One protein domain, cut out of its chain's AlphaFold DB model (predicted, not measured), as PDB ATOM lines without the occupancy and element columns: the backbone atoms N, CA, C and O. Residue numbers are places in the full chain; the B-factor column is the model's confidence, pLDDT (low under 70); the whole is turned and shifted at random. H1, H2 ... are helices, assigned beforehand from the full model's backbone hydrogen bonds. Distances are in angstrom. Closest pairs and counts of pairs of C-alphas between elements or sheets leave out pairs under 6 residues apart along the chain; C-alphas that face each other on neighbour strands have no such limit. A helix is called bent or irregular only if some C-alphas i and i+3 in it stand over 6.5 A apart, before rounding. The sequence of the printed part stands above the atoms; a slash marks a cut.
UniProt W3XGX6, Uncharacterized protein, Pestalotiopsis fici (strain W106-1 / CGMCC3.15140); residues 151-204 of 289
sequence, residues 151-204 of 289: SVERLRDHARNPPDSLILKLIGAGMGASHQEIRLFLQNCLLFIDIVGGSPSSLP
ATOM      1  N   SER A 151      11.290  58.183 -47.439       78.62
ATOM      2  CA  SER A 151      10.814  58.401 -46.074       78.62
ATOM      3  C   SER A 151      11.318  57.293 -45.155       78.62
ATOM      4  O   SER A 151      11.503  56.148 -45.578       78.62
ATOM      5  N   VAL A 152      11.490  57.623 -43.875       78.44
ATOM      6  CA  VAL A 152      11.852  56.644 -42.842       78.44
ATOM      7  C   VAL A 152      10.794  55.544 -42.761       78.44
ATOM      8  O   VAL A 152      11.125  54.371 -42.632       78.44
ATOM      9  N   GLU A 153       9.514  55.884 -42.920       79.50
ATOM     10  CA  GLU A 153       8.421  54.910 -42.967       79.50
ATOM     11  C   GLU A 153       8.547  53.948 -44.146       79.50
ATOM     12  O   GLU A 153       8.239  52.771 -43.995       79.50
ATOM     13  N   ARG A 154       9.019  54.416 -45.308       78.38
ATOM     14  CA  ARG A 154       9.238  53.552 -46.472       78.38
ATOM     15  C   ARG A 154      10.417  52.618 -46.246       78.38
ATOM     16  O   ARG A 154      10.311  51.441 -46.568       78.38
ATOM     17  N   LEU A 155      11.508  53.122 -45.668       82.12
ATOM     18  CA  LEU A 155      12.632  52.277 -45.263       82.12
ATOM     19  C   LEU A 155      12.175  51.218 -44.256       82.12
ATOM     20  O   LEU A 155      12.511  50.050 -44.418       82.12
ATOM     21  N   ARG A 156      11.326  51.590 -43.288       83.50
ATOM     22  CA  ARG A 156      10.711  50.634 -42.357       83.50
ATOM     23  C   ARG A 156       9.831  49.606 -43.063       83.50
ATOM     24  O   ARG A 156       9.920  48.423 -42.763       83.50
ATOM     25  N   ASP A 157       8.972  50.027 -43.984       83.25
ATOM     26  CA  ASP A 157       8.090  49.100 -44.697       83.25
ATOM     27  C   ASP A 157       8.899  48.143 -45.597       83.25
ATOM     28  O   ASP A 157       8.615  46.946 -45.595       83.25
ATOM     29  N   HIS A 158       9.945  48.621 -46.284       83.38
ATOM     30  CA  HIS A 158      10.852  47.775 -47.074       83.38
ATOM     31  C   HIS A 158      11.692  46.840 -46.212       83.38
ATOM     32  O   HIS A 158      11.873  45.690 -46.575       83.38
ATOM     33  N   ALA A 159      12.181  47.285 -45.062       86.75
ATOM     34  CA  ALA A 159      12.956  46.407 -44.203       86.75
ATOM     35  C   ALA A 159      12.073  45.379 -43.460       86.75
ATOM     36  O   ALA A 159      12.540  44.285 -43.160       86.75
ATOM     37  N   ARG A 160      10.780  45.673 -43.224       86.75
ATOM     38  CA  ARG A 160       9.802  44.698 -42.690       86.75
ATOM     39  C   ARG A 160       9.356  43.677 -43.727       86.75
ATOM     40  O   ARG A 160       9.205  42.508 -43.396       86.75
ATOM     41  N   ASN A 161       9.096  44.132 -44.949       87.88
ATOM     42  CA  ASN A 161       8.623  43.303 -46.051       87.88
ATOM     43  C   ASN A 161       9.488  43.589 -47.284       87.88
ATOM     44  O   ASN A 161       9.058  44.333 -48.175       87.88
ATOM     45  N   PRO A 162      10.724  43.065 -47.317       86.19
ATOM     46  CA  PRO A 162      11.628  43.330 -48.421       86.19
ATOM     47  C   PRO A 162      11.089  42.704 -49.702       86.19
ATOM     48  O   PRO A 162      10.816  41.504 -49.710       86.19
ATOM     49  N   PRO A 163      10.913  43.487 -50.781       86.50
ATOM     50  CA  PRO A 163      10.571  42.910 -52.069       86.50
ATOM     51  C   PRO A 163      11.742  42.051 -52.559       86.50
ATOM     52  O   PRO A 163      12.899  42.441 -52.396       86.50
ATOM     53  N   ASP A 164      11.456  40.915 -53.195       87.50
ATOM     54  CA  ASP A 164      12.500  39.982 -53.642       87.50
ATOM     55  C   ASP A 164      13.507  40.649 -54.589       87.50
ATOM     56  O   ASP A 164      14.701  40.379 -54.520       87.50
ATOM     57  N   SER A 165      13.063  41.614 -55.399       86.31
ATOM     58  CA  SER A 165      13.941  42.402 -56.267       86.31
ATOM     59  C   SER A 165      14.998  43.208 -55.503       86.31
ATOM     60  O   SER A 165      16.117  43.362 -55.988       86.31
ATOM     61  N   LEU A 166      14.683  43.705 -54.302       86.00
ATOM     62  CA  LEU A 166      15.657  44.380 -53.440       86.00
ATOM     63  C   LEU A 166      16.682  43.380 -52.906       86.00
ATOM     64  O   LEU A 166      17.874  43.668 -52.896       86.00
ATOM     65  N   ILE A 167      16.221  42.203 -52.487       89.31
ATOM     66  CA  ILE A 167      17.089  41.157 -51.943       89.31
ATOM     67  C   ILE A 167      18.047  40.662 -53.025       89.31
ATOM     68  O   ILE A 167      19.251  40.640 -52.800       89.31
ATOM     69  N   LEU A 168      17.537  40.330 -54.213       88.50
ATOM     70  CA  LEU A 168      18.354  39.875 -55.338       88.50
ATOM     71  C   LEU A 168      19.413  40.909 -55.733       88.50
ATOM     72  O   LEU A 168      20.544  40.533 -56.028       88.50
ATOM     73  N   LYS A 169      19.093  42.207 -55.669       86.38
ATOM     74  CA  LYS A 169      20.077  43.277 -55.891       86.38
ATOM     75  C   LYS A 169      21.154  43.318 -54.814       86.38
ATOM     76  O   LYS A 169      22.320  43.469 -55.149       86.38
ATOM     77  N   LEU A 170      20.789  43.163 -53.543       86.88
ATOM     78  CA  LEU A 170      21.760  43.122 -52.446       86.88
ATOM     79  C   LEU A 170      22.677  41.889 -52.540       86.88
ATOM     80  O   LEU A 170      23.866  41.997 -52.259       86.88
ATOM     81  N   ILE A 171      22.155  40.750 -53.010       88.94
ATOM     82  CA  ILE A 171      22.968  39.565 -53.336       88.94
ATOM     83  C   ILE A 171      23.914  39.885 -54.502       88.94
ATOM     84  O   ILE A 171      25.122  39.669 -54.404       88.94
ATOM     85  N   GLY A 172      23.369  40.427 -55.597       87.00
ATOM     86  CA  GLY A 172      24.112  40.758 -56.816       87.00
ATOM     87  C   GLY A 172      25.172  41.846 -56.626       87.00
ATOM     88  O   GLY A 172      26.177  41.837 -57.328       87.00
ATOM     89  N   ALA A 173      25.006  42.720 -55.631       87.62
ATOM     90  CA  ALA A 173      25.988  43.727 -55.231       87.62
ATOM     91  C   ALA A 173      27.254  43.131 -54.578       87.62
ATOM     92  O   ALA A 173      28.093  43.871 -54.073       87.62
ATOM     93  N   GLY A 174      27.408  41.802 -54.580       73.44
ATOM     94  CA  GLY A 174      28.645  41.138 -54.181       73.44
ATOM     95  C   GLY A 174      28.804  40.980 -52.674       73.44
ATOM     96  O   GLY A 174      29.902  40.700 -52.209       73.44
ATOM     97  N   MET A 175      27.721  41.100 -51.898       73.69
ATOM     98  CA  MET A 175      27.792  40.931 -50.442       73.69
ATOM     99  C   MET A 175      28.138  39.498 -50.011       73.69
ATOM    100  O   MET A 175      28.332  39.265 -48.822       73.69
ATOM    101  N   GLY A 176      28.154  38.522 -50.935       83.25
ATOM    102  CA  GLY A 176      28.386  37.099 -50.633       83.25
ATOM    103  C   GLY A 176      27.361  36.498 -49.664       83.25
ATOM    104  O   GLY A 176      27.491  35.348 -49.256       83.25
ATOM    105  N   ALA A 177      26.348  37.283 -49.298       87.44
ATOM    106  CA  ALA A 177      25.381  36.976 -48.276       87.44
ATOM    107  C   ALA A 177      24.252  36.143 -48.873       87.44
ATOM    108  O   ALA A 177      23.715  36.428 -49.949       87.44
ATOM    109  N   SER A 178      23.854  35.123 -48.135       91.81
ATOM    110  CA  SER A 178      22.637  34.379 -48.391       91.81
ATOM    111  C   SER A 178      21.405  35.280 -48.259       91.81
ATOM    112  O   SER A 178      21.384  36.295 -47.556       91.81
ATOM    113  N   HIS A 179      20.312  34.853 -48.891       89.88
ATOM    114  CA  HIS A 179      19.004  35.494 -48.754       89.88
ATOM    115  C   HIS A 179      18.605  35.681 -47.273       89.88
ATOM    116  O   HIS A 179      18.063  36.722 -46.894       89.88
ATOM    117  N   GLN A 180      18.908  34.700 -46.419       89.50
ATOM    118  CA  GLN A 180      18.586  34.758 -44.995       89.50
ATOM    119  C   GLN A 180      19.401  35.829 -44.258       89.50
ATOM    120  O   GLN A 180      18.845  36.568 -43.448       89.50
ATOM    121  N   GLU A 181      20.694  35.954 -44.560       89.88
ATOM    122  CA  GLU A 181      21.562  36.977 -43.967       89.88
ATOM    123  C   GLU A 181      21.115  38.388 -44.350       89.88
ATOM    124  O   GLU A 181      21.067  39.270 -43.493       89.88
ATOM    125  N   ILE A 182      20.676  38.597 -45.594       90.81
ATOM    126  CA  ILE A 182      20.134  39.890 -46.036       90.81
ATOM    127  C   ILE A 182      18.834  40.229 -45.303       90.81
ATOM    128  O   ILE A 182      18.635  41.372 -44.893       90.81
ATOM    129  N   ARG A 183      17.948  39.251 -45.080       87.25
ATOM    130  CA  ARG A 183      16.724  39.477 -44.292       87.25
ATOM    131  C   ARG A 183      17.040  39.856 -42.848       87.25
ATOM    132  O   ARG A 183      16.437  40.791 -42.327       87.25
ATOM    133  N   LEU A 184      18.003  39.174 -42.226       88.31
ATOM    134  CA  LEU A 184      18.472  39.506 -40.878       88.31
ATOM    135  C   LEU A 184      19.099  40.904 -40.828       88.31
ATOM    136  O   LEU A 184      18.799  41.677 -39.921       88.31
ATOM    137  N   PHE A 185      19.908  41.260 -41.827       90.19
ATOM    138  CA  PHE A 185      20.474  42.598 -41.960       90.19
ATOM    139  C   PHE A 185      19.380  43.669 -42.025       90.19
ATOM    140  O   PHE A 185      19.393  44.602 -41.227       90.19
ATOM    141  N   LEU A 186      18.382  43.505 -42.898       89.06
ATOM    142  CA  LEU A 186      17.268  44.450 -43.008       89.06
ATOM    143  C   LEU A 186      16.462  44.538 -41.704       89.06
ATOM    144  O   LEU A 186      16.091  45.632 -41.277       89.06
ATOM    145  N   GLN A 187      16.253  43.416 -41.016       88.44
ATOM    146  CA  GLN A 187      15.604  43.405 -39.708       88.44
ATOM    147  C   GLN A 187      16.417  44.173 -38.650       88.44
ATOM    148  O   GLN A 187      15.842  44.924 -37.862       88.44
ATOM    149  N   ASN A 188      17.746  44.069 -38.672       87.62
ATOM    150  CA  ASN A 188      18.625  44.862 -37.811       87.62
ATOM    151  C   ASN A 188      18.616  46.352 -38.188       87.62
ATOM    152  O   ASN A 188      18.617  47.208 -37.302       87.62
ATOM    153  N   CYS A 189      18.515  46.688 -39.479       85.75
ATOM    154  CA  CYS A 189      18.331  48.072 -39.919       85.75
ATOM    155  C   CYS A 189      17.049  48.691 -39.345       85.75
ATOM    156  O   CYS A 189      17.059  49.870 -39.002       85.75
ATOM    157  N   LEU A 190      15.960  47.926 -39.189       85.81
ATOM    158  CA  LEU A 190      14.745  48.424 -38.525       85.81
ATOM    159  C   LEU A 190      15.005  48.841 -37.086       85.81
ATOM    160  O   LEU A 190      14.583  49.923 -36.684       85.81
ATOM    161  N   LEU A 191      15.707  47.993 -36.329       84.69
ATOM    162  CA  LEU A 191      16.056  48.282 -34.941       84.69
ATOM    163  C   LEU A 191      16.874  49.570 -34.861       84.69
ATOM    164  O   LEU A 191      16.566  50.449 -34.061       84.69
ATOM    165  N   PHE A 192      17.861  49.720 -35.746       84.50
ATOM    166  CA  PHE A 192      18.662  50.936 -35.830       84.50
ATOM    167  C   PHE A 192      17.818  52.175 -36.163       84.50
ATOM    168  O   PHE A 192      17.925  53.195 -35.484       84.50
ATOM    169  N   ILE A 193      16.938  52.086 -37.166       82.81
ATOM    170  CA  ILE A 193      16.037  53.182 -37.551       82.81
ATOM    171  C   ILE A 193      15.133  53.591 -36.381       82.81
ATOM    172  O   ILE A 193      14.879  54.779 -36.191       82.81
ATOM    173  N   ASP A 194      14.639  52.637 -35.592       81.88
ATOM    174  CA  ASP A 194      13.776  52.920 -34.444       81.88
ATOM    175  C   ASP A 194      14.540  53.573 -33.284       81.88
ATOM    176  O   ASP A 194      14.018  54.503 -32.662       81.88
ATOM    177  N   ILE A 195      15.797  53.165 -33.063       82.00
ATOM    178  CA  ILE A 195      16.704  53.779 -32.084       82.00
ATOM    179  C   ILE A 195      17.028  55.227 -32.481       82.00
ATOM    180  O   ILE A 195      16.815  56.147 -31.692       82.00
ATOM    181  N   VAL A 196      17.501  55.452 -33.712       80.69
ATOM    182  CA  VAL A 196      17.910  56.787 -34.191       80.69
ATOM    183  C   VAL A 196      16.709  57.706 -34.404       80.69
ATOM    184  O   VAL A 196      16.779  58.904 -34.143       80.69
ATOM    185  N   GLY A 197      15.576  57.151 -34.837       76.12
ATOM    186  CA  GLY A 197      14.337  57.887 -35.075       76.12
ATOM    187  C   GLY A 197      13.654  58.409 -33.808       76.12
ATOM    188  O   GLY A 197      12.581  59.001 -33.919       76.12
ATOM    189  N   GLY A 198      14.230  58.184 -32.620       66.19
ATOM    190  CA  GLY A 198      13.742  58.751 -31.365       66.19
ATOM    191  C   GLY A 198      12.327  58.301 -31.012       66.19
ATOM    192  O   GLY A 198      11.579  59.062 -30.398       66.19
ATOM    193  N   SER A 199      11.933  57.088 -31.413       55.66
ATOM    194  CA  SER A 199      10.648  56.496 -31.038       55.66
ATOM    195  C   SER A 199      10.876  55.443 -29.946       55.66
ATOM    196  O   SER A 199      10.932  54.252 -30.237       55.66
ATOM    197  N   PRO A 200      11.025  55.843 -28.667       53.72
ATOM    198  CA  PRO A 200      11.343  54.927 -27.569       53.72
ATOM    199  C   PRO A 200      10.167  54.025 -27.148       53.72
ATOM    200  O   PRO A 200      10.216  53.407 -26.089       53.72
ATOM    201  N   SER A 201       9.075  53.954 -27.914       49.94
ATOM    202  CA  SER A 201       7.802  53.442 -27.397       49.94
ATOM    203  C   SER A 201       7.653  51.919 -27.350       49.94
ATOM    204  O   SER A 201       6.648  51.454 -26.819       49.94
ATOM    205  N   SER A 202       8.604  51.124 -27.846       51.22
ATOM    206  CA  SER A 202       8.571  49.666 -27.644       51.22
ATOM    207  C   SER A 202       9.903  49.005 -28.002       51.22
ATOM    208  O   SER A 202      10.023  48.377 -29.054       51.22
ATOM    209  N   LEU A 203      10.917  49.120 -27.147       52.88
ATOM    210  CA  LEU A 203      12.019  48.158 -27.213       52.88
ATOM    211  C   LEU A 203      11.461  46.785 -26.795       52.88
ATOM    212  O   LEU A 203      10.911  46.686 -25.694       52.88
ATOM    213  N   PRO A 204      11.548  45.733 -27.631       52.44
ATOM    214  CA  PRO A 204      11.308  44.385 -27.142       52.44
ATOM    215  C   PRO A 204      12.370  44.064 -26.074       52.44
ATOM    216  O   PRO A 204      13.551  44.361 -26.277       52.44
TER     217      PRO A 204
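AT A GLANCE: This is residues 151 to 204 of the 289 residues of an uncharacterized protein of Pestalotiopsis fici (strain W106-1 / CGMCC3.15140) (UniProt W3XGX6). One long helix, H3, makes the length of this domain, with H1 running beside it in the opposite sense and H2 set across its first end, so that two shorter helices pack on the same long one without meeting each other. After H3 an unnamed tail, residues 197 to 204, trails from its far end and turns back. The printed part has 54 residues with three named helices, in the order H1, H2, H3 along the chain, and no named strand; the class is all helix. It is only just loose, close to compact, with a radius of gyration of the C-alphas of 12.1 A, and its outline is elongated, with spans of 35 by 20 by 14 A.

HOW THE PARTS SIT: The longest helix is H3, residues 179 to 196, which touches both of the others. H1, residues 152 to 160, touches H3 with 11 pairs of C-alphas within 8 A. Their closest C-alphas are those of Ala 159 and Leu 186, 4.9 A apart. The two run opposite ways at a shallow tilt of 31 degrees, with their centres 10.0 A apart. H2, residues 164 to 175, also touches H3, with residues 167 to 171 alone, and H3 touches H2 with residues 179 to 183 alone. The closest C-alphas of H2 and H3 are those of Ile 167 and Ile 182, 6.8 A apart. The lines of H2 and H3 are about perpendicular, at 83 degrees. H1 and H2 are apart, though they follow each other in the chain. In H1 and H3 every O i to N i+4 pair is within hydrogen-bond range, while in H2 6 of 8 are.

IN THESE COORDINATES: H3 is 25.8 A long from its first to its last C-alpha, from C-alpha 179 at (19.004, 35.494, -48.754) to C-alpha 196 at (17.910, 56.787, -34.191). H2 measures 15.7 A and is irregular, for C-alphas 172 and 175 are 7.4 A apart, where about 5 A is found in a regular helix; its line is a rough one. H1 measures 12.1 A and begins with C-alpha 152 at (11.852, 56.644, -42.842).

THE WHOLE: The two C-alphas farthest apart are those of Gly 174 and Ser 201, at 36.1 A. The first and last printed C-alphas, of Ser 151 and Pro 204, are 23.6 A apart. The links from H1 to H2 and from H2 to H3 are both tight, with 3 residues each. The printed part has no cut. The mean pLDDT of the printed part is 81.2, and residues 198 to 204 are under 70.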